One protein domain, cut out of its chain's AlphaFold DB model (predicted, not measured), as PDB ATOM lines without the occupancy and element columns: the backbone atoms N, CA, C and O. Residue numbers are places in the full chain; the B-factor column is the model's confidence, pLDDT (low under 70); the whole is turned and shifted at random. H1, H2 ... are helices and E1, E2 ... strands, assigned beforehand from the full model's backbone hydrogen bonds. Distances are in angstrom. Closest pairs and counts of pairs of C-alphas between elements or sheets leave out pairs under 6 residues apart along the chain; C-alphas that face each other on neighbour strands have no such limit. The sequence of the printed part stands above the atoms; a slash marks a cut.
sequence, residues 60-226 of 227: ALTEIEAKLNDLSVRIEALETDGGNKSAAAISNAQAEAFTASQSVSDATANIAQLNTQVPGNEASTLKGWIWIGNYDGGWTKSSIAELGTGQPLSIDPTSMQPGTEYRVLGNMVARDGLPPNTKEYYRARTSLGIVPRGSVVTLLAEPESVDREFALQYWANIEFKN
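AT A GLANCE: This is residues 60 to 226 of the 227 residues of an uncharacterized protein of Hahella sp. CCB-MM4 (UniProt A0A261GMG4). A strand-built body has a small crossed pair of strands on one face of its large sheet, and a long helical hairpin extends the model to one side. The large sheet, E1 E2 E3 E6 E7 E8, is strongly twisted and branched; the hairpin of E4 and E5 crosses it as the second layer of a sandwich, with H3 and the first residues of H1 over that small sheet, while H2 lies over E1 and E8. The printed part has 167 residues with three named helices, H1 to H3, followed by eight named strands, E1 to E8; neighbours in both sheets are antiparallel, and the class is mixed, helices and strands. It is compact, with a radius of gyration of the C-alphas of 16.3 A, and elongated in outline, with spans of 55 by 35 by 28 A.

IN THESE COORDINATES: H1, residues 60 to 81, begins with C-alpha 60 at (152.907, 289.347, 216.058) and is 30.8 A long. H2, residues 87 to 102, is 23.3 A long, and H3, residues 106 to 116, is 15.5 A long. E1, residues 125 to 135, begins with C-alpha 125 at (137.735, 302.295, 209.435), is 28.1 A long and bends by 50 degrees at residue 128. E2 is residues 144 to 146, 7.1 A, and E3 is residues 165 to 168, 9.9 A. E4 is residues 172 to 175, 9.6 A, and E5 is residues 191 to 195, 11.0 A. E6 is residues 200 to 203, 9.9 A, and E7 is residues 208 to 212, 12.8 A. E8, residues 215 to 225, is 30.2 A long and ends with C-alpha 225 at (138.770, 302.889, 205.013).

HOW THE PARTS SIT: E8 has three neighbours: E1, beside residues 216 to 225, lies on one side of it, and E6, beside 222 to 224, and E7, beside 215 to 219, on the other side. Across E1 and E8, N 130 and O 220 are 2.9 A apart; across the hairpin of E7 and E8, N 210 and O 217 are 2.8 A apart. E6 and E8 have N 223 and O 202 at 2.8 A, E3 and E6 have N 166 and O 201 at 2.9 A, and the hairpin of E2 and E3 has N 145 and O 167 at 2.8 A. These pairs are within hydrogen-bond range, as are N 174 and O 193 of the hairpin E4 and E5, at 2.9 A. The two sheets form a sandwich, two sheets face to face, their strands at 87 degrees; the closest C-alphas of E1 and E4 are those of Trp 129 and Arg 175, 4.9 A apart. H2 is on the branched sheet at a height over the sheet of 9.8 A and runs along the strands, at 7 degrees to E8 on the local plane. H1 and H2, a helical hairpin, touch at a shallow tilt of 16 degrees, opposite ways, closest at the C-alphas of Ala 66 and Ser 101, 4.4 A. H1 and H3 are close but not clearly touching, their closest C-alphas, Leu 61 and Thr 108, 7.3 A apart. The closest C-alphas of H3 and E5 are those of Ala 109 and Ile 194, 6.6 A apart. Every O i to N i+4 pair is within hydrogen-bond range in H1 and H2, and 6 of 7 are in H3.

THE WHOLE: The two C-alphas farthest apart are those of Asn 84 and Gly 120, 57.0 A. The printed part has no cut. The links E2 to E3, 18 residues, and E4 to E5, 15 residues, are long. The mean pLDDT of the printed part is 78.2; 60 residues are under 70, among them residues 65 to 97, 111 to 123 and 182 to 188.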
ATOM      1  N   ALA A  60     151.649 290.039 215.807       68.06
ATOM      2  CA  ALA A  60     152.907 289.347 216.058       68.06
ATOM      3  C   ALA A  60     153.842 289.376 214.838       68.06
ATOM      4  O   ALA A  60     155.024 289.664 214.994       68.06
ATOM      5  N   LEU A  61     153.329 289.141 213.624       71.06
ATOM      6  CA  LEU A  61     154.113 289.228 212.386       71.06
ATOM      7  C   LEU A  61     154.651 290.640 212.153       71.06
ATOM      8  O   LEU A  61     155.835 290.803 211.878       71.06
ATOM      9  N   THR A  62     153.809 291.657 212.343       68.50
ATOM     10  CA  THR A  62     154.210 293.066 212.218       68.50
ATOM     11  C   THR A  62     155.304 293.420 213.230       68.50
ATOM     12  O   THR A  62     156.269 294.106 212.899       68.50
ATOM     13  N   GLU A  63     155.193 292.930 214.469       70.44
ATOM     14  CA  GLU A  63     156.212 293.150 215.497       70.44
ATOM     15  C   GLU A  63     157.520 292.404 215.185       70.44
ATOM     16  O   GLU A  63     158.606 292.947 215.398       70.44
ATOM     17  N   ILE A  64     157.435 291.172 214.674       71.88
ATOM     18  CA  ILE A  64     158.600 290.377 214.271       71.88
ATOM     19  C   ILE A  64     159.314 291.037 213.090       71.88
ATOM     20  O   ILE A  64     160.531 291.185 213.159       71.88
ATOM     21  N   GLU A  65     158.599 291.482 212.052       68.69
ATOM     22  CA  GLU A  65     159.206 292.193 210.918       68.69
ATOM     23  C   GLU A  65     159.875 293.495 211.369       68.69
ATOM     24  O   GLU A  65     161.023 293.747 211.008       68.69
ATOM     25  N   ALA A  66     159.223 294.276 212.237       66.62
ATOM     26  CA  ALA A  66     159.826 295.489 212.783       66.62
ATOM     27  C   ALA A  66     161.128 295.192 213.554       66.62
ATOM     28  O   ALA A  66     162.118 295.906 213.391       66.62
ATOM     29  N   LYS A  67     161.158 294.119 214.359       68.12
ATOM     30  CA  LYS A  67     162.371 293.670 215.068       68.12
ATOM     31  C   LYS A  67     163.447 293.155 214.118       68.12
ATOM     32  O   LYS A  67     164.623 293.409 214.351       68.12
ATOM     33  N   LEU A  68     163.066 292.417 213.081       67.56
ATOM     34  CA  LEU A  68     163.997 291.819 212.128       67.56
ATOM     35  C   LEU A  68     164.637 292.886 211.237       67.56
ATOM     36  O   LEU A  68     165.833 292.805 210.964       67.56
ATOM     37  N   ASN A  69     163.883 293.923 210.874       64.19
ATOM     38  CA  ASN A  69     164.393 295.095 210.169       64.19
ATOM     39  C   ASN A  69     165.350 295.914 211.053       64.19
ATOM     40  O   ASN A  69     166.442 296.255 210.605       64.19
ATOM     41  N   ASP A  70     165.009 296.155 212.327       64.75
ATOM     42  CA  ASP A  70     165.920 296.815 213.281       64.75
ATOM     43  C   ASP A  70     167.212 296.008 213.492       64.75
ATOM     44  O   ASP A  70     168.309 296.565 213.459       64.75
ATOM     45  N   LEU A  71     167.103 294.686 213.659       67.25
ATOM     46  CA  LEU A  71     168.258 293.804 213.828       67.25
ATOM     47  C   LEU A  71     169.124 293.729 212.572       67.25
ATOM     48  O   LEU A  71     170.341 293.792 212.703       67.25
ATOM     49  N   SER A  72     168.529 293.629 211.381       63.09
ATOM     50  CA  SER A  72     169.273 293.605 210.114       63.09
ATOM     51  C   SER A  72     170.114 294.864 209.952       63.09
ATOM     52  O   SER A  72     171.306 294.772 209.680       63.09
ATOM     53  N   VAL A  73     169.537 296.036 210.230       62.19
ATOM     54  CA  VAL A  73     170.280 297.293 210.119       62.19
ATOM     55  C   VAL A  73     171.295 297.467 211.252       62.19
ATOM     56  O   VAL A  73     172.374 298.005 211.028       62.19
ATOM     57  N   ARG A  74     171.025 296.967 212.467       64.38
ATOM     58  CA  ARG A  74     172.044 296.919 213.532       64.38
ATOM     59  C   ARG A  74     173.213 296.005 213.177       64.38
ATOM     60  O   ARG A  74     174.341 296.336 213.522       64.38
ATOM     61  N   ILE A  75     172.956 294.870 212.528       63.75
ATOM     62  CA  ILE A  75     174.000 293.961 212.042       63.75
ATOM     63  C   ILE A  75     174.805 294.651 210.945       63.75
ATOM     64  O   ILE A  75     176.021 294.676 211.045       63.75
ATOM     65  N   GLU A  76     174.156 295.294 209.974       62.38
ATOM     66  CA  GLU A  76     174.843 296.050 208.921       62.38
ATOM     67  C   GLU A  76     175.676 297.209 209.499       62.38
ATOM     68  O   GLU A  76     176.822 297.417 209.098       62.38
ATOM     69  N   ALA A  77     175.156 297.907 210.515       60.47
ATOM     70  CA  ALA A  77     175.891 298.925 211.261       60.47
ATOM     71  C   ALA A  77     177.100 298.339 212.010       60.47
ATOM     72  O   ALA A  77     178.163 298.943 211.988       60.47
ATOM     73  N   LEU A  78     176.974 297.158 212.631       63.72
ATOM     74  CA  LEU A  78     178.068 296.478 213.341       63.72
ATOM     75  C   LEU A  78     179.120 295.880 212.392       63.72
ATOM     76  O   LEU A  78     180.311 295.930 212.688       63.72
ATOM     77  N   GLU A  79     178.707 295.333 211.248       62.19
ATOM     78  CA  GLU A  79     179.607 294.829 210.204       62.19
ATOM     79  C   GLU A  79     180.385 295.973 209.541       62.19
ATOM     80  O   GLU A  79     181.559 295.816 209.199       62.19
ATOM     81  N   THR A  80     179.772 297.155 209.425       55.28
ATOM     82  CA  THR A  80     180.454 298.370 208.960       55.28
ATOM     83  C   THR A  80     181.284 299.069 210.046       55.28
ATOM     84  O   THR A  80     182.248 299.754 209.698       55.28
ATOM     85  N   ASP A  81     181.008 298.840 211.337       52.00
ATOM     86  CA  ASP A  81     181.784 299.351 212.488       52.00
ATOM     87  C   ASP A  81     183.187 298.718 212.605       52.00
ATOM     88  O   ASP A  81     184.086 299.268 213.240       52.00
ATOM     89  N   GLY A  82     183.432 297.604 211.900       53.41
ATOM     90  CA  GLY A  82     184.775 297.041 211.705       53.41
ATOM     91  C   GLY A  82     185.757 297.977 210.976       53.41
ATOM     92  O   GLY A  82     186.949 297.676 210.897       53.41
ATOM     93  N   GLY A  83     185.289 299.123 210.465       51.81
ATOM     94  CA  GLY A  83     186.108 300.158 209.842       51.81
ATOM     95  C   GLY A  83     185.669 301.568 210.234       51.81
ATOM     96  O   GLY A  83     184.800 302.140 209.591       51.81
ATOM     97  N   ASN A  84     186.329 302.127 211.253       57.94
ATOM     98  CA  ASN A  84     186.414 303.545 211.642       57.94
ATOM     99  C   ASN A  84     185.670 304.536 210.706       57.94
ATOM    100  O   ASN A  84     186.256 305.055 209.749       57.94
ATOM    101  N   LYS A  85     184.382 304.814 210.967       54.81
ATOM    102  CA  LYS A  85     183.583 305.788 210.200       54.81
ATOM    103  C   LYS A  85     182.924 306.854 211.079       54.81
ATOM    104  O   LYS A  85     182.587 306.646 212.236       54.81
ATOM    105  N   SER A  86     182.776 308.025 210.457       60.91
ATOM    106  CA  SER A  86     182.219 309.280 210.980       60.91
ATOM    107  C   SER A  86     180.793 309.135 211.535       60.91
ATOM    108  O   SER A  86     179.992 308.377 210.991       60.91
ATOM    109  N   ALA A  87     180.449 309.943 212.548       61.25
ATOM    110  CA  ALA A  87     179.122 310.027 213.176       61.25
ATOM    111  C   ALA A  87     177.950 310.156 212.175       61.25
ATOM    112  O   ALA A  87     176.850 309.676 212.442       61.25
ATOM    113  N   ALA A  88     178.189 310.730 210.991       60.12
ATOM    114  CA  ALA A  88     177.188 310.832 209.926       60.12
ATOM    115  C   ALA A  88     176.757 309.464 209.352       60.12
ATOM    116  O   ALA A  88     175.595 309.283 209.001       60.12
ATOM    117  N   ALA A  89     177.665 308.484 209.276       62.84
ATOM    118  CA  ALA A  89     177.342 307.146 208.774       62.84
ATOM    119  C   ALA A  89     176.468 306.364 209.766       62.84
ATOM    120  O   ALA A  89     175.521 305.695 209.362       62.84
ATOM    121  N   ILE A  90     176.747 306.517 211.065       63.19
ATOM    122  CA  ILE A  90     175.962 305.913 212.150       63.19
ATOM    123  C   ILE A  90     174.543 306.500 212.167       63.19
ATOM    124  O   ILE A  90     173.568 305.757 212.254       63.19
ATOM    125  N   SER A  91     174.424 307.822 212.016       65.31
ATOM    126  CA  SER A  91     173.135 308.519 211.927       65.31
ATOM    127  C   SER A  91     172.286 308.027 210.741       65.31
ATOM    128  O   SER A  91     171.107 307.704 210.903       65.31
ATOM    129  N   ASN A  92     172.896 307.855 209.563       67.56
ATOM    130  CA  ASN A  92     172.195 307.350 208.378       67.56
ATOM    131  C   ASN A  92     171.688 305.912 208.557       67.56
ATOM    132  O   ASN A  92     170.525 305.640 208.253       67.56
ATOM    133  N   ALA A  93     172.515 305.018 209.107       65.00
ATOM    134  CA  ALA A  93     172.109 303.643 209.394       65.00
ATOM    135  C   ALA A  93     170.946 303.601 210.404       65.00
ATOM    136  O   ALA A  93     169.969 302.881 210.214       65.00
ATOM    137  N   GLN A  94     170.970 304.442 211.441       66.94
ATOM    138  CA  GLN A  94     169.851 304.553 212.387       66.94
ATOM    139  C   GLN A  94     168.565 305.070 211.721       66.94
ATOM    140  O   GLN A  94     167.479 304.545 211.981       66.94
ATOM    141  N   ALA A  95     168.670 306.044 210.812       67.56
ATOM    142  CA  ALA A  95     167.533 306.541 210.040       67.56
ATOM    143  C   ALA A  95     166.960 305.482 209.075       67.56
ATOM    144  O   ALA A  95     165.766 305.498 208.756       67.56
ATOM    145  N   GLU A  96     167.790 304.575 208.560       67.69
ATOM    146  CA  GLU A  96     167.377 303.436 207.728       67.69
ATOM    147  C   GLU A  96     166.699 302.339 208.541       67.69
ATOM    148  O   GLU A  96     165.585 301.953 208.183       67.69
ATOM    149  N   ALA A  97     167.279 301.943 209.680       65.94
ATOM    150  CA  ALA A  97     166.666 301.014 210.637       65.94
ATOM    151  C   ALA A  97     165.262 301.476 211.023       65.94
ATOM    152  O   ALA A  97     164.295 300.712 210.999       65.94
ATOM    153  N   PHE A  98     165.147 302.773 211.317       70.12
ATOM    154  CA  PHE A  98     163.874 303.394 211.620       70.12
ATOM    155  C   PHE A  98     162.899 303.282 210.448       70.12
ATOM    156  O   PHE A  98     161.772 302.842 210.627       70.12
ATOM    157  N   THR A  99     163.301 303.657 209.235       67.38
ATOM    158  CA  THR A  99     162.387 303.623 208.078       67.38
ATOM    159  C   THR A  99     161.870 302.206 207.824       67.38
ATOM    160  O   THR A  99     160.674 301.992 207.615       67.38
ATOM    161  N   ALA A 100     162.768 301.225 207.907       65.38
ATOM    162  CA  ALA A 100     162.450 299.824 207.685       65.38
ATOM    163  C   ALA A 100     161.453 299.282 208.722       65.38
ATOM    164  O   ALA A 100     160.636 298.432 208.407       65.38
ATOM    165  N   SER A 101     161.446 299.803 209.945       67.88
ATOM    166  CA  SER A 101     160.480 299.395 210.976       67.88
ATOM    167  C   SER A 101     159.069 299.990 210.832       67.88
ATOM    168  O   SER A 101     158.129 299.514 211.473       67.88
ATOM    169  N   GLN A 102     158.923 301.082 210.069       75.81
ATOM    170  CA  GLN A 102     157.630 301.742 209.844       75.81
ATOM    171  C   GLN A 102     156.912 301.201 208.611       75.81
ATOM    172  O   GLN A 102     155.752 301.548 208.376       75.81
ATOM    173  N   SER A 103     157.590 300.346 207.847       75.94
ATOM    174  CA  SER A 103     157.045 299.679 206.679       75.94
ATOM    175  C   SER A 103     157.105 298.162 206.828       75.94
ATOM    176  O   SER A 103     157.973 297.628 207.511       75.94
ATOM    177  N   VAL A 104     156.150 297.470 206.212       78.69
ATOM    178  CA  VAL A 104     156.088 295.999 206.191       78.69
ATOM    179  C   VAL A 104     156.268 295.462 204.778       78.69
ATOM    180  O   VAL A 104     156.080 296.178 203.786       78.69
ATOM    181  N   SER A 105     156.613 294.180 204.684       76.75
ATOM    182  CA  SER A 105     156.724 293.498 203.397       76.75
ATOM    183  C   SER A 105     155.370 293.410 202.678       76.75
ATOM    184  O   SER A 105     154.305 293.432 203.302       76.75
ATOM    185  N   ASP A 106     155.394 293.263 201.349       76.44
ATOM    186  CA  ASP A 106     154.169 293.043 200.565       76.44
ATOM    187  C   ASP A 106     153.458 291.741 200.986       76.44
ATOM    188  O   ASP A 106     152.234 291.671 200.966       76.44
ATOM    189  N   ALA A 107     154.200 290.722 201.440       68.56
ATOM    190  CA  ALA A 107     153.622 289.478 201.948       68.56
ATOM    191  C   ALA A 107     152.783 289.716 203.214       68.56
ATOM    192  O   ALA A 107     151.644 289.255 203.298       68.56
ATOM    193  N   THR A 108     153.310 290.488 204.165       71.75
ATOM    194  CA  THR A 108     152.597 290.848 205.397       71.75
ATOM    195  C   THR A 108     151.413 291.777 205.115       71.75
ATOM    196  O   THR A 108     150.336 291.589 205.683       71.75
ATOM    197  N   ALA A 109     151.554 292.712 204.169       75.38
ATOM    198  CA  ALA A 109     150.445 293.547 203.710       75.38
ATOM    199  C   ALA A 109     149.322 292.725 203.046       75.38
ATOM    200  O   ALA A 109     148.148 292.939 203.343       75.38
ATOM    201  N   ASN A 110     149.666 291.737 202.218       72.19
ATOM    202  CA  ASN A 110     148.693 290.846 201.582       72.19
ATOM    203  C   ASN A 110     147.945 289.989 202.614       72.19
ATOM    204  O   ASN A 110     146.731 289.837 202.519       72.19
ATOM    205  N   ILE A 111     148.633 289.474 203.640       68.50
ATOM    206  CA  ILE A 111     147.983 288.749 204.748       68.50
ATOM    207  C   ILE A 111     147.014 289.671 205.504       68.50
ATOM    208  O   ILE A 111     145.915 289.248 205.869       68.50
ATOM    209  N   ALA A 112     147.384 290.939 205.713       69.38
ATOM    210  CA  ALA A 112     146.506 291.928 206.335       69.38
ATOM    211  C   ALA A 112     145.231 292.177 205.510       69.38
ATOM    212  O   ALA A 112     144.141 292.196 206.078       69.38
ATOM    213  N   GLN A 113     145.360 292.305 204.184       69.31
ATOM    214  CA  GLN A 113     144.230 292.486 203.264       69.31
ATOM    215  C   GLN A 113     143.337 291.240 203.159       69.31
ATOM    216  O   GLN A 113     142.117 291.344 203.081       69.31
ATOM    217  N   LEU A 114     143.914 290.038 203.190       61.62
ATOM    218  CA  LEU A 114     143.131 288.798 203.165       61.62
ATOM    219  C   LEU A 114     142.232 288.666 204.405       61.62
ATOM    220  O   LEU A 114     141.117 288.161 204.307       61.62
ATOM    221  N   ASN A 115     142.673 289.177 205.559       58.59
ATOM    222  CA  ASN A 115     141.862 289.198 206.780       58.59
ATOM    223  C   ASN A 115     140.664 290.160 206.706       58.59
ATOM    224  O   ASN A 115     139.673 289.950 207.408       58.59
ATOM    225  N   THR A 116     140.726 291.201 205.873       56.12
ATOM    226  CA  THR A 116     139.608 292.138 205.671       56.12
ATOM    227  C   THR A 116     138.625 291.664 204.604       56.12
ATOM    228  O   THR A 116     137.485 292.105 204.605       56.12
ATOM    229  N   GLN A 117     139.020 290.709 203.756       52.31
ATOM    230  CA  GLN A 117     138.165 290.101 202.726       52.31
ATOM    231  C   GLN A 117     137.331 288.903 203.225       52.31
ATOM    232  O   GLN A 117     136.597 288.293 202.446       52.31
ATOM    233  N   VAL A 118     137.414 288.544 204.513       53.91
ATOM    234  CA  VAL A 118     136.587 287.475 205.092       53.91
ATOM    235  C   VAL A 118     135.127 287.958 205.192       53.91
ATOM    236  O   VAL A 118     134.877 288.985 205.829       53.91
ATOM    237  N   PRO A 119     134.140 287.239 204.615       40.38
ATOM    238  CA  PRO A 119     132.737 287.651 204.648       40.38
ATOM    239  C   PRO A 119     132.233 287.815 206.089       40.38
ATOM    240  O   PRO A 119     132.255 286.857 206.863       40.38
ATOM    241  N   GLY A 120     131.773 289.020 206.437       46.44
ATOM    242  CA  GLY A 120     131.289 289.374 207.779       46.44
ATOM    243  C   GLY A 120     132.167 290.372 208.540       46.44
ATOM    244  O   GLY A 120     131.739 290.863 209.579       46.44
ATOM    245  N   ASN A 121     133.349 290.711 208.018       49.12
ATOM    246  CA  ASN A 121     134.146 291.824 208.524       49.12
ATOM    247  C   ASN A 121     133.640 293.114 207.852       49.12
ATOM    248  O   ASN A 121     133.915 293.350 206.676       49.12
ATOM    249  N   GLU A 122     132.796 293.895 208.535       51.34
ATOM    250  CA  GLU A 122     132.351 295.195 208.013       51.34
ATOM    251  C   GLU A 122     133.565 296.077 207.689       51.34
ATOM    252  O   GLU A 122     134.604 295.953 208.338       51.34
ATOM    253  N   ALA A 123     133.434 296.962 206.691       57.97
ATOM    254  CA  ALA A 123     134.467 297.919 206.295       57.97
ATOM    255  C   ALA A 123     135.021 298.641 207.534       57.97
ATOM    256  O   ALA A 123     134.413 299.571 208.070       57.97
ATOM    257  N   SER A 124     136.158 298.162 208.037       70.81
ATOM    258  CA  SER A 124     136.716 298.649 209.287       70.81
ATOM    259  C   SER A 124     137.506 299.911 208.987       70.81
ATOM    260  O   SER A 124     138.523 299.904 208.292       70.81
ATOM    261  N   THR A 125     137.007 301.033 209.491       84.75
ATOM    262  CA  THR A 125     137.735 302.295 209.435       84.75
ATOM    263  C   THR A 125     138.890 302.232 210.428       84.75
ATOM    264  O   THR A 125     138.683 302.203 211.643       84.75
ATOM    265  N   LEU A 126     140.113 302.226 209.913       88.31
ATOM    266  CA  LEU A 126     141.328 302.326 210.700       88.31
ATOM    267  C   LEU A 126     141.643 303.806 210.941       88.31
ATOM    268  O   LEU A 126     141.741 304.585 209.997       88.31
ATOM    269  N   LYS A 127     141.813 304.199 212.206       92.75
ATOM    270  CA  LYS A 127     142.259 305.544 212.596       92.75
ATOM    271  C   LYS A 127     143.518 305.433 213.429       92.75
ATOM    272  O   LYS A 127     143.514 304.701 214.417       92.75
ATOM    273  N   GLY A 128     144.575 306.135 213.052       92.06
ATOM    274  CA  GLY A 128     145.838 306.036 213.770       92.06
ATOM    275  C   GLY A 128     146.944 306.887 213.179       92.06
ATOM    276  O   GLY A 128     146.745 307.632 212.228       92.06
ATOM    277  N   TRP A 129     148.127 306.752 213.758       93.81
ATOM    278  CA  TRP A 129     149.312 307.500 213.377       93.81
ATOM    279  C   TRP A 129     150.197 306.678 212.450       93.81
ATOM    280  O   TRP A 129     150.533 305.536 212.770       93.81
ATOM    281  N   ILE A 130     150.599 307.271 211.330       93.56
ATOM    282  CA  ILE A 130     151.594 306.713 210.409       93.56
ATOM    283  C   ILE A 130     152.774 307.672 210.283       93.56
ATOM    284  O   ILE A 130     152.616 308.891 210.352       93.56
ATOM    285  N   TRP A 131     153.966 307.124 210.083       93.44
ATOM    286  CA  TRP A 131     155.135 307.925 209.739       93.44
ATOM    287  C   TRP A 131     155.026 308.374 208.280       93.44
ATOM    288  O   TRP A 131     154.780 307.534 207.412       93.44
ATOM    289  N   ILE A 132     155.198 309.671 208.009       94.12
ATOM    290  CA  ILE A 132     155.030 310.250 206.661       94.12
ATOM    291  C   ILE A 132     156.343 310.617 205.960       94.12
ATOM    292  O   ILE A 132     156.346 310.923 204.768       94.12
ATOM    293  N   GLY A 133     157.465 310.547 206.675       92.50
ATOM    294  CA  GLY A 133     158.790 310.860 206.150       92.50
ATOM    295  C   GLY A 133     159.612 311.705 207.117       92.50
ATOM    296  O   GLY A 133     159.191 311.996 208.240       92.50
ATOM    297  N   ASN A 134     160.789 312.118 206.659       92.50
ATOM    298  CA  ASN A 134     161.620 313.106 207.339       92.50
ATOM    299  C   ASN A 134     161.591 314.412 206.539       92.50
ATOM    300  O   ASN A 134     161.602 314.369 205.305       92.50
ATOM    301  N   TYR A 135     161.593 315.555 207.222       91.50
ATOM    302  CA  TYR A 135     161.569 316.861 206.566       91.50
ATOM    303  C   TYR A 135     162.504 317.849 207.265       91.50
ATOM    304  O   TYR A 135     162.341 318.125 208.448       91.50
ATOM    305  N   ASP A 136     163.469 318.375 206.512       88.81
ATOM    306  CA  ASP A 136     164.385 319.443 206.933       88.81
ATOM    307  C   ASP A 136     164.610 320.394 205.747       88.81
ATOM    308  O   ASP A 136     165.556 320.259 204.972       88.81
ATOM    309  N   GLY A 137     163.614 321.247 205.477       87.25
ATOM    310  CA  GLY A 137     163.560 322.081 204.265       87.25
ATOM    311  C   GLY A 137     163.281 321.309 202.965       87.25
ATOM    312  O   GLY A 137     163.182 321.905 201.894       87.25
ATOM    313  N   GLY A 138     163.128 319.987 203.050       89.56
ATOM    314  CA  GLY A 138     162.778 319.099 201.949       89.56
ATOM    315  C   GLY A 138     162.497 317.685 202.446       89.56
ATOM    316  O   GLY A 138     163.048 317.243 203.458       89.56
ATOM    317  N   TRP A 139     161.629 316.966 201.734       90.19
ATOM    318  CA  TRP A 139     161.282 315.597 202.090       90.19
ATOM    319  C   TRP A 139     162.416 314.627 201.781       90.19
ATOM    320  O   TRP A 139     162.910 314.550 200.656       90.19
ATOM    321  N   THR A 140     162.752 313.796 202.762       88.06
ATOM    322  CA  THR A 140     163.536 312.580 202.555       88.06
ATOM    323  C   THR A 140     162.732 311.380 203.033       88.06
ATOM    324  O   THR A 140     162.048 311.425 204.056       88.06
ATOM    325  N   LYS A 141     162.780 310.298 202.248       86.94
ATOM    326  CA  LYS A 141     162.031 309.060 202.511       86.94
ATOM    327  C   LYS A 141     160.525 309.294 202.726       86.94
ATOM    328  O   LYS A 141     159.923 308.696 203.611       86.94
ATOM    329  N   SER A 142     159.926 310.179 201.926       92.00
ATOM    330  CA  SER A 142     158.484 310.432 201.981       92.00
ATOM    331  C   SER A 142     157.699 309.144 201.734       92.00
ATOM    332  O   SER A 142     157.962 308.422 200.771       92.00
ATOM    333  N   SER A 143     156.738 308.859 202.608       92.44
ATOM    334  CA  SER A 143     155.839 307.706 202.489       92.44
ATOM    335  C   SER A 143     154.436 308.109 202.024       92.44
ATOM    336  O   SER A 143     153.550 307.255 201.930       92.44
ATOM    337  N   ILE A 144     154.240 309.387 201.682       94.00
ATOM    338  CA  ILE A 144     152.977 309.942 201.196       94.00
ATOM    339  C   ILE A 144     153.164 310.722 199.889       94.00
ATOM    340  O   ILE A 144     154.199 311.332 199.622       94.00
ATOM    341  N   ALA A 145     152.122 310.713 199.074       94.00
ATOM    342  CA  ALA A 145     152.054 311.386 197.792       94.00
ATOM    343  C   ALA A 145     150.773 312.204 197.661       94.00
ATOM    344  O   ALA A 145     149.733 311.889 198.249       94.00
ATOM    345  N   GLU A 146     150.848 313.234 196.828       92.44
ATOM    346  CA  GLU A 146     149.677 313.986 196.398       92.44
ATOM    347  C   GLU A 146     148.721 313.071 195.623       92.44
ATOM    348  O   GLU A 146     149.130 312.347 194.711       92.44
ATOM    349  N   LEU A 147     147.427 313.115 195.954       90.31
ATOM    350  CA  LEU A 147     146.442 312.208 195.363       90.31
ATOM    351  C   LEU A 147     146.308 312.379 193.839       90.31
ATOM    352  O   LEU A 147     146.158 311.391 193.123       90.31
ATOM    353  N   GLY A 148     146.368 313.623 193.350       84.75
ATOM    354  CA  GLY A 148     146.154 313.947 191.937       84.75
ATOM    355  C   GLY A 148     147.330 313.604 191.020       84.75
ATOM    356  O   GLY A 148     147.115 313.249 189.865       84.75
ATOM    357  N   THR A 149     148.565 313.692 191.520       86.06
ATOM    358  CA  THR A 149     149.786 313.494 190.716       86.06
ATOM    359  C   THR A 149     150.471 312.158 191.001       86.06
ATOM    360  O   THR A 149     151.236 311.670 190.169       86.06
ATOM    361  N   GLY A 150     150.224 311.564 192.173       84.19
ATOM    362  CA  GLY A 150     150.930 310.379 192.657       84.19
ATOM    363  C   GLY A 150     152.411 310.624 192.958       84.19
ATOM    364  O   GLY A 150     153.130 309.667 193.240       84.19
ATOM    365  N   GLN A 151     152.873 311.876 192.886       88.12
ATOM    366  CA  GLN A 151     154.253 312.241 193.182       88.12
ATOM    367  C   GLN A 151     154.454 312.395 194.693       88.12
ATOM    368  O   GLN A 151     153.519 312.815 195.385       88.12
ATOM    369  N   PRO A 152     155.658 312.076 195.211       89.50
ATOM    370  CA  PRO A 152     156.006 312.352 196.597       89.50
ATOM    371  C   PRO A 152     155.698 313.800 196.963       89.50
ATOM    372  O   PRO A 152     155.903 314.707 196.154       89.50
ATOM    373  N   LEU A 153     155.205 313.998 198.183       89.81
ATOM    374  CA  LEU A 153     154.846 315.324 198.666       89.81
ATOM    375  C   LEU A 153     156.033 316.297 198.544       89.81
ATOM    376  O   LEU A 153     157.172 315.929 198.833       89.81
ATOM    377  N   SER A 154     155.761 317.537 198.130       88.19
ATOM    378  CA  SER A 154     156.774 318.600 198.015       88.19
ATOM    379  C   SER A 154     156.536 319.776 198.968       88.19
ATOM    380  O   SER A 154     157.452 320.557 199.220       88.19
ATOM    381  N   ILE A 155     155.326 319.881 199.522       91.38
ATOM    382  CA  ILE A 155     154.939 320.946 200.452       91.38
ATOM    383  C   ILE A 155     155.480 320.697 201.862       91.38
ATOM    384  O   ILE A 155     155.762 319.558 202.234       91.38
ATOM    385  N   ASP A 156     155.583 321.762 202.651       91.94
ATOM    386  CA  ASP A 156     155.913 321.670 204.072       91.94
ATOM    387  C   ASP A 156     154.834 320.861 204.832       91.94
ATOM    388  O   ASP A 156     153.638 321.090 204.599       91.94
ATOM    389  N   PRO A 157     155.214 319.929 205.729       92.25
ATOM    390  CA  PRO A 157     154.270 319.188 206.561       92.25
ATOM    391  C   PRO A 157     153.260 320.070 207.314       92.25
ATOM    392  O   PRO A 157     152.091 319.707 207.387       92.25
ATOM    393  N   THR A 158     153.660 321.242 207.824       91.88
ATOM    394  CA  THR A 158     152.761 322.154 208.563       91.88
ATOM    395  C   THR A 158     151.771 322.875 207.643       91.88
ATOM    396  O   THR A 158     150.830 323.520 208.093       91.88
ATOM    397  N   SER A 159     151.973 322.789 206.324       93.06
ATOM    398  CA  SER A 159     151.031 323.302 205.321       93.06
ATOM    399  C   SER A 159     149.975 322.266 204.919       93.06
ATOM    400  O   SER A 159     149.077 322.579 204.133       93.06
ATOM    401  N   MET A 160     150.063 321.031 205.425       93.44
ATOM    402  CA  MET A 160     149.080 319.984 205.155       93.44
ATOM    403  C   MET A 160     147.781 320.256 205.920       93.44
ATOM    404  O   MET A 160     147.780 320.427 207.137       93.44
ATOM    405  N   GLN A 161     146.649 320.271 205.213       93.31
ATOM    406  CA  GLN A 161     145.356 320.612 205.811       93.31
ATOM    407  C   GLN A 161     144.582 319.361 206.253       93.31
ATOM    408  O   GLN A 161     144.407 318.444 205.441       93.31
ATOM    409  N   PRO A 162     144.045 319.323 207.488       95.25
ATOM    410  CA  PRO A 162     143.109 318.284 207.906       95.25
ATOM    411  C   PRO A 162     141.924 318.161 206.938       95.25
ATOM    412  O   PRO A 162     141.436 319.151 206.397       95.25
ATOM    413  N   GLY A 163     141.463 316.937 206.714       94.50
ATOM    414  CA  GLY A 163     140.451 316.585 205.720       94.50
ATOM    415  C   GLY A 163     141.007 316.338 204.315       94.50
ATOM    416  O   GLY A 163     140.281 315.813 203.475       94.50
ATOM    417  N   THR A 164     142.277 316.662 204.053       94.81
ATOM    418  CA  THR A 164     142.907 316.390 202.752       94.81
ATOM    419  C   THR A 164     143.224 314.907 202.601       94.81
ATOM    420  O   THR A 164     143.670 314.248 203.545       94.81
ATOM    421  N   GLU A 165     143.008 314.381 201.399       95.69
ATOM    422  CA  GLU A 165     143.340 313.006 201.047       95.69
ATOM    423  C   GLU A 165     144.731 312.902 200.417       95.69
ATOM    424  O   GLU A 165     145.102 313.679 199.532       95.69
ATOM    425  N   TYR A 166     145.482 311.892 200.842       95.25
ATOM    426  CA  TYR A 166     146.816 311.580 200.341       95.25
ATOM    427  C   TYR A 166     146.912 310.112 199.953       95.25
ATOM    428  O   TYR A 166     146.183 309.262 200.467       95.25
ATOM    429  N   ARG A 167     147.835 309.802 199.044       95.50
ATOM    430  CA  ARG A 167     148.143 308.425 198.663       95.50
ATOM    431  C   ARG A 167     149.358 307.929 199.427       95.50
ATOM    432  O   ARG A 167     150.377 308.606 199.473       95.50
ATOM    433  N   VAL A 168     149.278 306.724 199.972       94.25
ATOM    434  CA  VAL A 168     150.403 306.103 200.674       94.25
ATOM    435  C   VAL A 168     151.338 305.413 199.675       94.25
ATOM    436  O   VAL A 168     150.890 304.689 198.787       94.25
ATOM    437  N   LEU A 169     152.647 305.630 199.804       92.44
ATOM    438  CA  LEU A 169     153.678 305.107 198.895       92.44
ATOM    439  C   LEU A 169     154.289 303.767 199.347       92.44
ATOM    440  O   LEU A 169     154.936 303.080 198.552       92.44
ATOM    441  N   GLY A 170     154.077 303.359 200.598       88.00
ATOM    442  CA  GLY A 170     154.555 302.093 201.169       88.00
ATOM    443  C   GLY A 170     153.479 301.365 201.976       88.00
ATOM    444  O   GLY A 170     152.402 301.904 202.198       88.00
ATOM    445  N   ASN A 171     153.759 300.138 202.417       88.94
ATOM    446  CA  ASN A 171     152.875 299.438 203.352       88.94
ATOM    447  C   ASN A 171     153.184 299.937 204.760       88.94
ATOM    448  O   ASN A 171     154.180 299.525 205.347       88.94
ATOM    449  N   MET A 172     152.371 300.851 205.274       90.44
ATOM    450  CA  MET A 172     152.669 301.577 206.504       90.44
ATOM    451  C   MET A 172     152.014 300.925 207.710       90.44
ATOM    452  O   MET A 172     150.852 300.530 207.662       90.44
ATOM    453  N   VAL A 173     152.739 300.859 208.824       87.56
ATOM    454  CA  VAL A 173     152.156 300.426 210.096       87.56
ATOM    455  C   VAL A 173     151.420 301.599 210.733       87.56
ATOM    456  O   VAL A 173     152.035 302.615 211.057       87.56
ATOM    457  N   ALA A 174     150.116 301.448 210.962       89.44
ATOM    458  CA  ALA A 174     149.344 302.412 211.730       89.44
ATOM    459  C   ALA A 174     149.413 302.100 213.225       89.44
ATOM    460  O   ALA A 174     149.307 300.944 213.646       89.44
ATOM    461  N   ARG A 175     149.579 303.146 214.034       88.88
ATOM    462  CA  ARG A 175     149.772 303.055 215.485       88.88
ATOM    463  C   ARG A 175     148.692 303.808 216.249       88.88
ATOM    464  O   ARG A 175     148.094 304.750 215.740       88.88
ATOM    465  N   ASP A 176     148.468 303.403 217.493       85.12
ATOM    466  CA  ASP A 176     147.464 303.990 218.392       85.12
ATOM    467  C   ASP A 176     147.794 305.402 218.899       85.12
ATOM    468  O   ASP A 176     146.934 306.080 219.457       85.12
ATOM    469  N   GLY A 177     149.017 305.882 218.674       87.31
ATOM    470  CA  GLY A 177     149.446 307.215 219.073       87.31
ATOM    471  C   GLY A 177     150.790 307.603 218.471       87.31
ATOM    472  O   GLY A 177     151.527 306.752 217.966       87.31
ATOM    473  N   LEU A 178     151.134 308.885 218.601       84.00
ATOM    474  CA  LEU A 178     152.459 309.392 218.266       84.00
ATOM    475  C   LEU A 178     153.530 308.670 219.110       84.00
ATOM    476  O   LEU A 178     153.384 308.584 220.344       84.00
ATOM    477  N   PRO A 179     154.598 308.121 218.501       73.62
ATOM    478  CA  PRO A 179     155.645 307.453 219.261       73.62
ATOM    479  C   PRO A 179     156.410 308.428 220.158       73.62
ATOM    480  O   PRO A 179     156.777 309.514 219.711       73.62
ATOM    481  N   PRO A 180     156.711 308.042 221.408       75.25
ATOM    482  CA  PRO A 180     157.482 308.890 222.304       75.25
ATOM    483  C   PRO A 180     158.913 309.072 221.793       75.25
ATOM    484  O   PRO A 180     159.481 308.191 221.132       75.25
ATOM    485  N   ASN A 181     159.529 310.196 222.159       71.19
ATOM    486  CA  ASN A 181     160.919 310.487 221.828       71.19
ATOM    487  C   ASN A 181     161.925 309.728 222.729       71.19
ATOM    488  O   ASN A 181     162.778 310.328 223.372       71.19
ATOM    489  N   THR A 182     161.793 308.402 222.850       67.12
ATOM    490  CA  THR A 182     162.663 307.559 223.694       67.12
ATOM    491  C   THR A 182     163.270 306.398 222.900       67.12
ATOM    492  O   THR A 182     162.759 306.023 221.845       67.12
ATOM    493  N   LYS A 183     164.366 305.798 223.400       56.62
ATOM    494  CA  LYS A 183     165.046 304.644 222.763       56.62
ATOM    495  C   LYS A 183     164.176 303.377 222.677       56.62
ATOM    496  O   LYS A 183     164.471 302.490 221.886       56.62
ATOM    497  N   GLU A 184     163.092 303.301 223.445       58.50
ATOM    498  CA  GLU A 184     162.172 302.152 223.516       58.50
ATOM    499  C   GLU A 184     160.908 302.335 222.650       58.50
ATOM    500  O   GLU A 184     159.930 301.600 222.794       58.50
ATOM    501  N   TYR A 185     160.928 303.305 221.730       57.09
ATOM    502  CA  TYR A 185     159.771 303.776 220.959       57.09
ATOM    503  C   TYR A 185     158.963 302.694 220.227       57.09
ATOM    504  O   TYR A 185     157.748 302.841 220.105       57.09
ATOM    505  N   TYR A 186     159.578 301.590 219.789       52.19
ATOM    506  CA  TYR A 186     158.862 300.494 219.124       52.19
ATOM    507  C   TYR A 186     157.886 299.740 220.020       52.19
ATOM    508  O   TYR A 186     156.892 299.215 219.526       52.19
ATOM    509  N   ARG A 187     158.167 299.688 221.327       54.47
ATOM    510  CA  ARG A 187     157.344 298.972 222.314       54.47
ATOM    511  C   ARG A 187     156.222 299.834 222.880       54.47
ATOM    512  O   ARG A 187     155.310 299.306 223.502       54.47
ATOM    513  N   ALA A 188     156.309 301.152 222.709       59.94
ATOM    514  CA  ALA A 188     155.446 302.088 223.418       59.94
ATOM    515  C   ALA A 188     154.067 302.283 222.773       59.94
ATOM    516  O   ALA A 188     153.166 302.790 223.436       59.94
ATOM    517  N   ARG A 189     153.902 301.928 221.490       73.75
ATOM    518  CA  ARG A 189     152.659 302.146 220.735       73.75
ATOM    519  C   ARG A 189     152.215 300.882 220.023       73.75
ATOM    520  O   ARG A 189     152.989 300.294 219.264       73.75
ATOM    521  N   THR A 190     150.965 300.502 220.252       75.38
ATOM    522  CA  THR A 190     150.365 299.291 219.693       75.38
ATOM    523  C   THR A 190     150.167 299.465 218.192       75.38
ATOM    524  O   THR A 190     149.707 300.515 217.738       75.38
ATOM    525  N   SER A 191     150.493 298.434 217.411       81.12
ATOM    526  CA  SER A 191     150.089 298.381 216.005       81.12
ATOM    527  C   SER A 191     148.573 298.192 215.927       81.12
ATOM    528  O   SER A 191     148.027 297.236 216.478       81.12
ATOM    529  N   LEU A 192     147.889 299.120 215.260       81.62
ATOM    530  CA  LEU A 192     146.452 299.043 215.000       81.62
ATOM    531  C   LEU A 192     146.135 298.259 213.724       81.62
ATOM    532  O   LEU A 192     145.039 297.714 213.598       81.62
ATOM    533  N   GLY A 193     147.090 298.203 212.797       83.69
ATOM    534  CA  GLY A 193     146.963 297.528 211.515       83.69
ATOM    535  C   GLY A 193     147.960 298.065 210.494       83.69
ATOM    536  O   GLY A 193     148.867 298.833 210.828       83.69
ATOM    537  N   ILE A 194     147.775 297.652 209.244       86.06
ATOM    538  CA  ILE A 194     148.607 298.052 208.109       86.06
ATOM    539  C   ILE A 194     147.751 298.869 207.145       86.06
ATOM    540  O   ILE A 194     146.630 298.478 206.826       86.06
ATOM    541  N   VAL A 195     148.299 299.987 206.679       90.06
ATOM    542  CA  VAL A 195     147.778 300.772 205.564       90.06
ATOM    543  C   VAL A 195     148.558 300.359 204.314       90.06
ATOM    544  O   VAL A 195     149.752 300.656 204.228       90.06
ATOM    545  N   PRO A 196     147.936 299.644 203.364       90.44
ATOM    546  CA  PRO A 196     148.631 299.156 202.179       90.44
ATOM    547  C   PRO A 196     149.165 300.279 201.287       90.44
ATOM    548  O   PRO A 196     148.597 301.373 201.214       90.44
ATOM    549  N   ARG A 197     150.227 299.981 200.535       91.44
ATOM    550  CA  ARG A 197     150.713 300.857 199.467       91.44
ATOM    551  C   ARG A 197     149.589 301.141 198.469       91.44
ATOM    552  O   ARG A 197     148.864 300.246 198.049       91.44
ATOM    553  N   GLY A 198     149.502 302.391 198.029       90.12
ATOM    554  CA  GLY A 198     148.514 302.852 197.059       90.12
ATOM    555  C   GLY A 198     147.163 303.209 197.674       90.12
ATOM    556  O   GLY A 198     146.354 303.828 196.982       90.12
ATOM    557  N   SER A 199     146.933 302.893 198.954       91.44
ATOM    558  CA  SER A 199     145.723 303.301 199.660       91.44
ATOM    559  C   SER A 199     145.607 304.817 199.749       91.44
ATOM    560  O   SER A 199     146.605 305.540 199.845       91.44
ATOM    561  N   VAL A 200     144.361 305.283 199.739       94.19
ATOM    562  CA  VAL A 200     144.012 306.676 200.010       94.19
ATOM    563  C   VAL A 200     143.712 306.812 201.495       94.19
ATOM    564  O   VAL A 200     142.953 306.021 202.056       94.19
ATOM    565  N   VAL A 201     144.330 307.803 202.125       95.31
ATOM    566  CA  VAL A 201     144.129 308.130 203.535       95.31
ATOM    567  C   VAL A 201     143.682 309.572 203.672       95.31
ATOM    568  O   VAL A 201     144.175 310.447 202.963       95.31
ATOM    569  N   THR A 202     142.773 309.829 204.605       96.62
ATOM    570  CA  THR A 202     142.349 311.186 204.956       96.62
ATOM    571  C   THR A 202     143.157 311.659 206.153       96.62
ATOM    572  O   THR A 202     143.194 310.988 207.184       96.62
ATOM    573  N   LEU A 203     143.791 312.822 206.040       96.38
ATOM    574  CA  LEU A 203     144.490 313.450 207.154       96.38
ATOM    575  C   LEU A 203     143.471 313.952 208.187       96.38
ATOM    576  O   LEU A 203     142.560 314.697 207.846       96.38
ATOM    577  N   LEU A 204     143.608 313.563 209.451       95.75
ATOM    578  CA  LEU A 204     142.675 313.943 210.520       95.75
ATOM    579  C   LEU A 204     143.122 315.177 211.306       95.75
ATOM    580  O   LEU A 204     142.284 315.886 211.859       95.75
ATOM    581  N   ALA A 205     144.427 315.421 211.372       94.38
ATOM    582  CA  ALA A 205     145.031 316.537 212.088       94.38
ATOM    583  C   ALA A 205     146.313 316.985 211.378       94.38
ATOM    584  O   ALA A 205     146.834 316.258 210.533       94.38
ATOM    585  N   GLU A 206     146.817 318.166 211.725       94.62
ATOM    586  CA  GLU A 206     148.125 318.625 211.250       94.62
ATOM    587  C   GLU A 206     149.218 317.601 211.630       94.62
ATOM    588  O   GLU A 206     149.158 317.041 212.732       94.62
ATOM    589  N   PRO A 207     150.185 317.304 210.740       95.00
ATOM    590  CA  PRO A 207     151.266 316.387 211.062       95.00
ATOM    591  C   PRO A 207     152.115 316.879 212.233       95.00
ATOM    592  O   PRO A 207     152.515 318.039 212.289       95.00
ATOM    593  N   GLU A 208     152.461 315.964 213.133       93.75
ATOM    594  CA  GLU A 208     153.310 316.263 214.284       93.75
ATOM    595  C   GLU A 208     154.751 315.836 214.014       93.75
ATOM    596  O   GLU A 208     155.008 314.771 213.438       93.75
ATOM    597  N   SER A 209     155.696 316.670 214.446       91.19
ATOM    598  CA  SER A 209     157.116 316.373 214.331       91.19
ATOM    599  C   SER A 209     157.659 315.695 215.586       91.19
ATOM    600  O   SER A 209     157.248 315.962 216.717       91.19
ATOM    601  N   VAL A 210     158.618 314.801 215.385       86.94
ATOM    602  CA  VAL A 210     159.410 314.191 216.448       86.94
ATOM    603  C   VAL A 210     160.871 314.404 216.101       86.94
ATOM    604  O   VAL A 210     161.396 313.788 215.172       86.94
ATOM    605  N   ASP A 211     161.516 315.287 216.857       84.69
ATOM    606  CA  ASP A 211     162.941 315.567 216.719       84.69
ATOM    607  C   ASP A 211     163.760 314.381 217.244       84.69
ATOM    608  O   ASP A 211     163.723 314.054 218.437       84.69
ATOM    609  N   ARG A 212     164.457 313.685 216.345       78.75
ATOM    610  CA  ARG A 212     165.371 312.591 216.678       78.75
ATOM    611  C   ARG A 212     166.796 313.045 216.417       78.75
ATOM    612  O   ARG A 212     167.053 313.769 215.465       78.75
ATOM    613  N   GLU A 213     167.737 312.472 217.169       73.94
ATOM    614  CA  GLU A 213     169.185 312.714 217.025       73.94
ATOM    615  C   GLU A 213     169.695 312.588 215.572       73.94
ATOM    616  O   GLU A 213     170.678 313.224 215.206       73.94
ATOM    617  N   PHE A 214     169.012 311.798 214.738       73.25
ATOM    618  CA  PHE A 214     169.378 311.539 213.347       73.25
ATOM    619  C   PHE A 214     168.471 312.195 212.287       73.25
ATOM    620  O   PHE A 214     168.875 312.248 211.127       73.25
ATOM    621  N   ALA A 215     167.257 312.654 212.624       80.62
ATOM    622  CA  ALA A 215     166.337 313.294 211.671       80.62
ATOM    623  C   ALA A 215     165.117 313.938 212.353       80.62
ATOM    624  O   ALA A 215     164.557 313.370 213.294       80.62
ATOM    625  N   LEU A 216     164.609 315.037 211.783       88.31
ATOM    626  CA  LEU A 216     163.282 315.565 212.108       88.31
ATOM    627  C   LEU A 216     162.209 314.753 211.369       88.31
ATOM    628  O   LEU A 216     162.055 314.838 210.147       88.31
ATOM    629  N   GLN A 217     161.497 313.914 212.115       90.19
ATOM    630  CA  GLN A 217     160.502 312.998 211.564       90.19
ATOM    631  C   GLN A 217     159.115 313.599 211.652       90.19
ATOM    632  O   GLN A 217     158.793 314.221 212.658       90.19
ATOM    633  N   TYR A 218     158.268 313.318 210.670       93.62
ATOM    634  CA  TYR A 218     156.875 313.738 210.694       93.62
ATOM    635  C   TYR A 218     155.929 312.545 210.709       93.62
ATOM    636  O   TYR A 218     156.165 311.506 210.080       93.62
ATOM    637  N   TRP A 219     154.837 312.714 211.445       94.38
ATOM    638  CA  TRP A 219     153.806 311.714 211.661       94.38
ATOM    639  C   TRP A 219     152.436 312.310 211.378       94.38
ATOM    640  O   TRP A 219     152.110 313.387 211.865       94.38
ATOM    641  N   ALA A 220     151.619 311.588 210.618       95.56
ATOM    642  CA  ALA A 220     150.254 311.991 210.314       95.56
ATOM    643  C   ALA A 220     149.258 311.134 211.083       95.56
ATOM    644  O   ALA A 220     149.344 309.903 211.069       95.56
ATOM    645  N   ASN A 221     148.273 311.791 211.687       95.69
ATOM    646  CA  ASN A 221     147.059 311.136 212.145       95.69
ATOM    647  C   ASN A 221     146.115 310.966 210.951       95.69
ATOM    648  O   ASN A 221     145.730 311.957 210.330       95.69
ATOM    649  N   ILE A 222     145.767 309.728 210.617       95.69
ATOM    650  CA  ILE A 222     145.025 309.391 209.403       95.69
ATOM    651  C   ILE A 222     143.776 308.565 209.689       95.69
ATOM    652  O   ILE A 222     143.690 307.838 210.679       95.69
ATOM    653  N   GLU A 223     142.825 308.656 208.766       95.12
ATOM    654  CA  GLU A 223     141.721 307.722 208.591       95.12
ATOM    655  C   GLU A 223     141.939 306.932 207.297       95.12
ATOM    656  O   GLU A 223     142.161 307.506 206.231       95.12
ATOM    657  N   PHE A 224     141.861 305.609 207.392       92.62
ATOM    658  CA  PHE A 224     141.916 304.682 206.272       92.62
ATOM    659  C   PHE A 224     140.663 303.807 206.292       92.62
ATOM    660  O   PHE A 224     140.362 303.161 207.296       92.62
ATOM    661  N   LYS A 225     139.928 303.772 205.180       87.56
ATOM    662  CA  LYS A 225     138.770 302.889 205.013       87.56
ATOM    663  C   LYS A 225     139.224 301.628 204.292       87.56
ATOM    664  O   LYS A 225     139.604 301.698 203.126       87.56
ATOM    665  N   ASN A 226     139.204 300.495 204.994       69.81
ATOM    666  CA  ASN A 226     139.430 299.205 204.355       69.81
ATOM    667  C   ASN A 226     138.237 298.886 203.449       69.81
ATOM    668  O   ASN A 226     137.098 298.863 203.920       69.81
TER     669      ASN A 226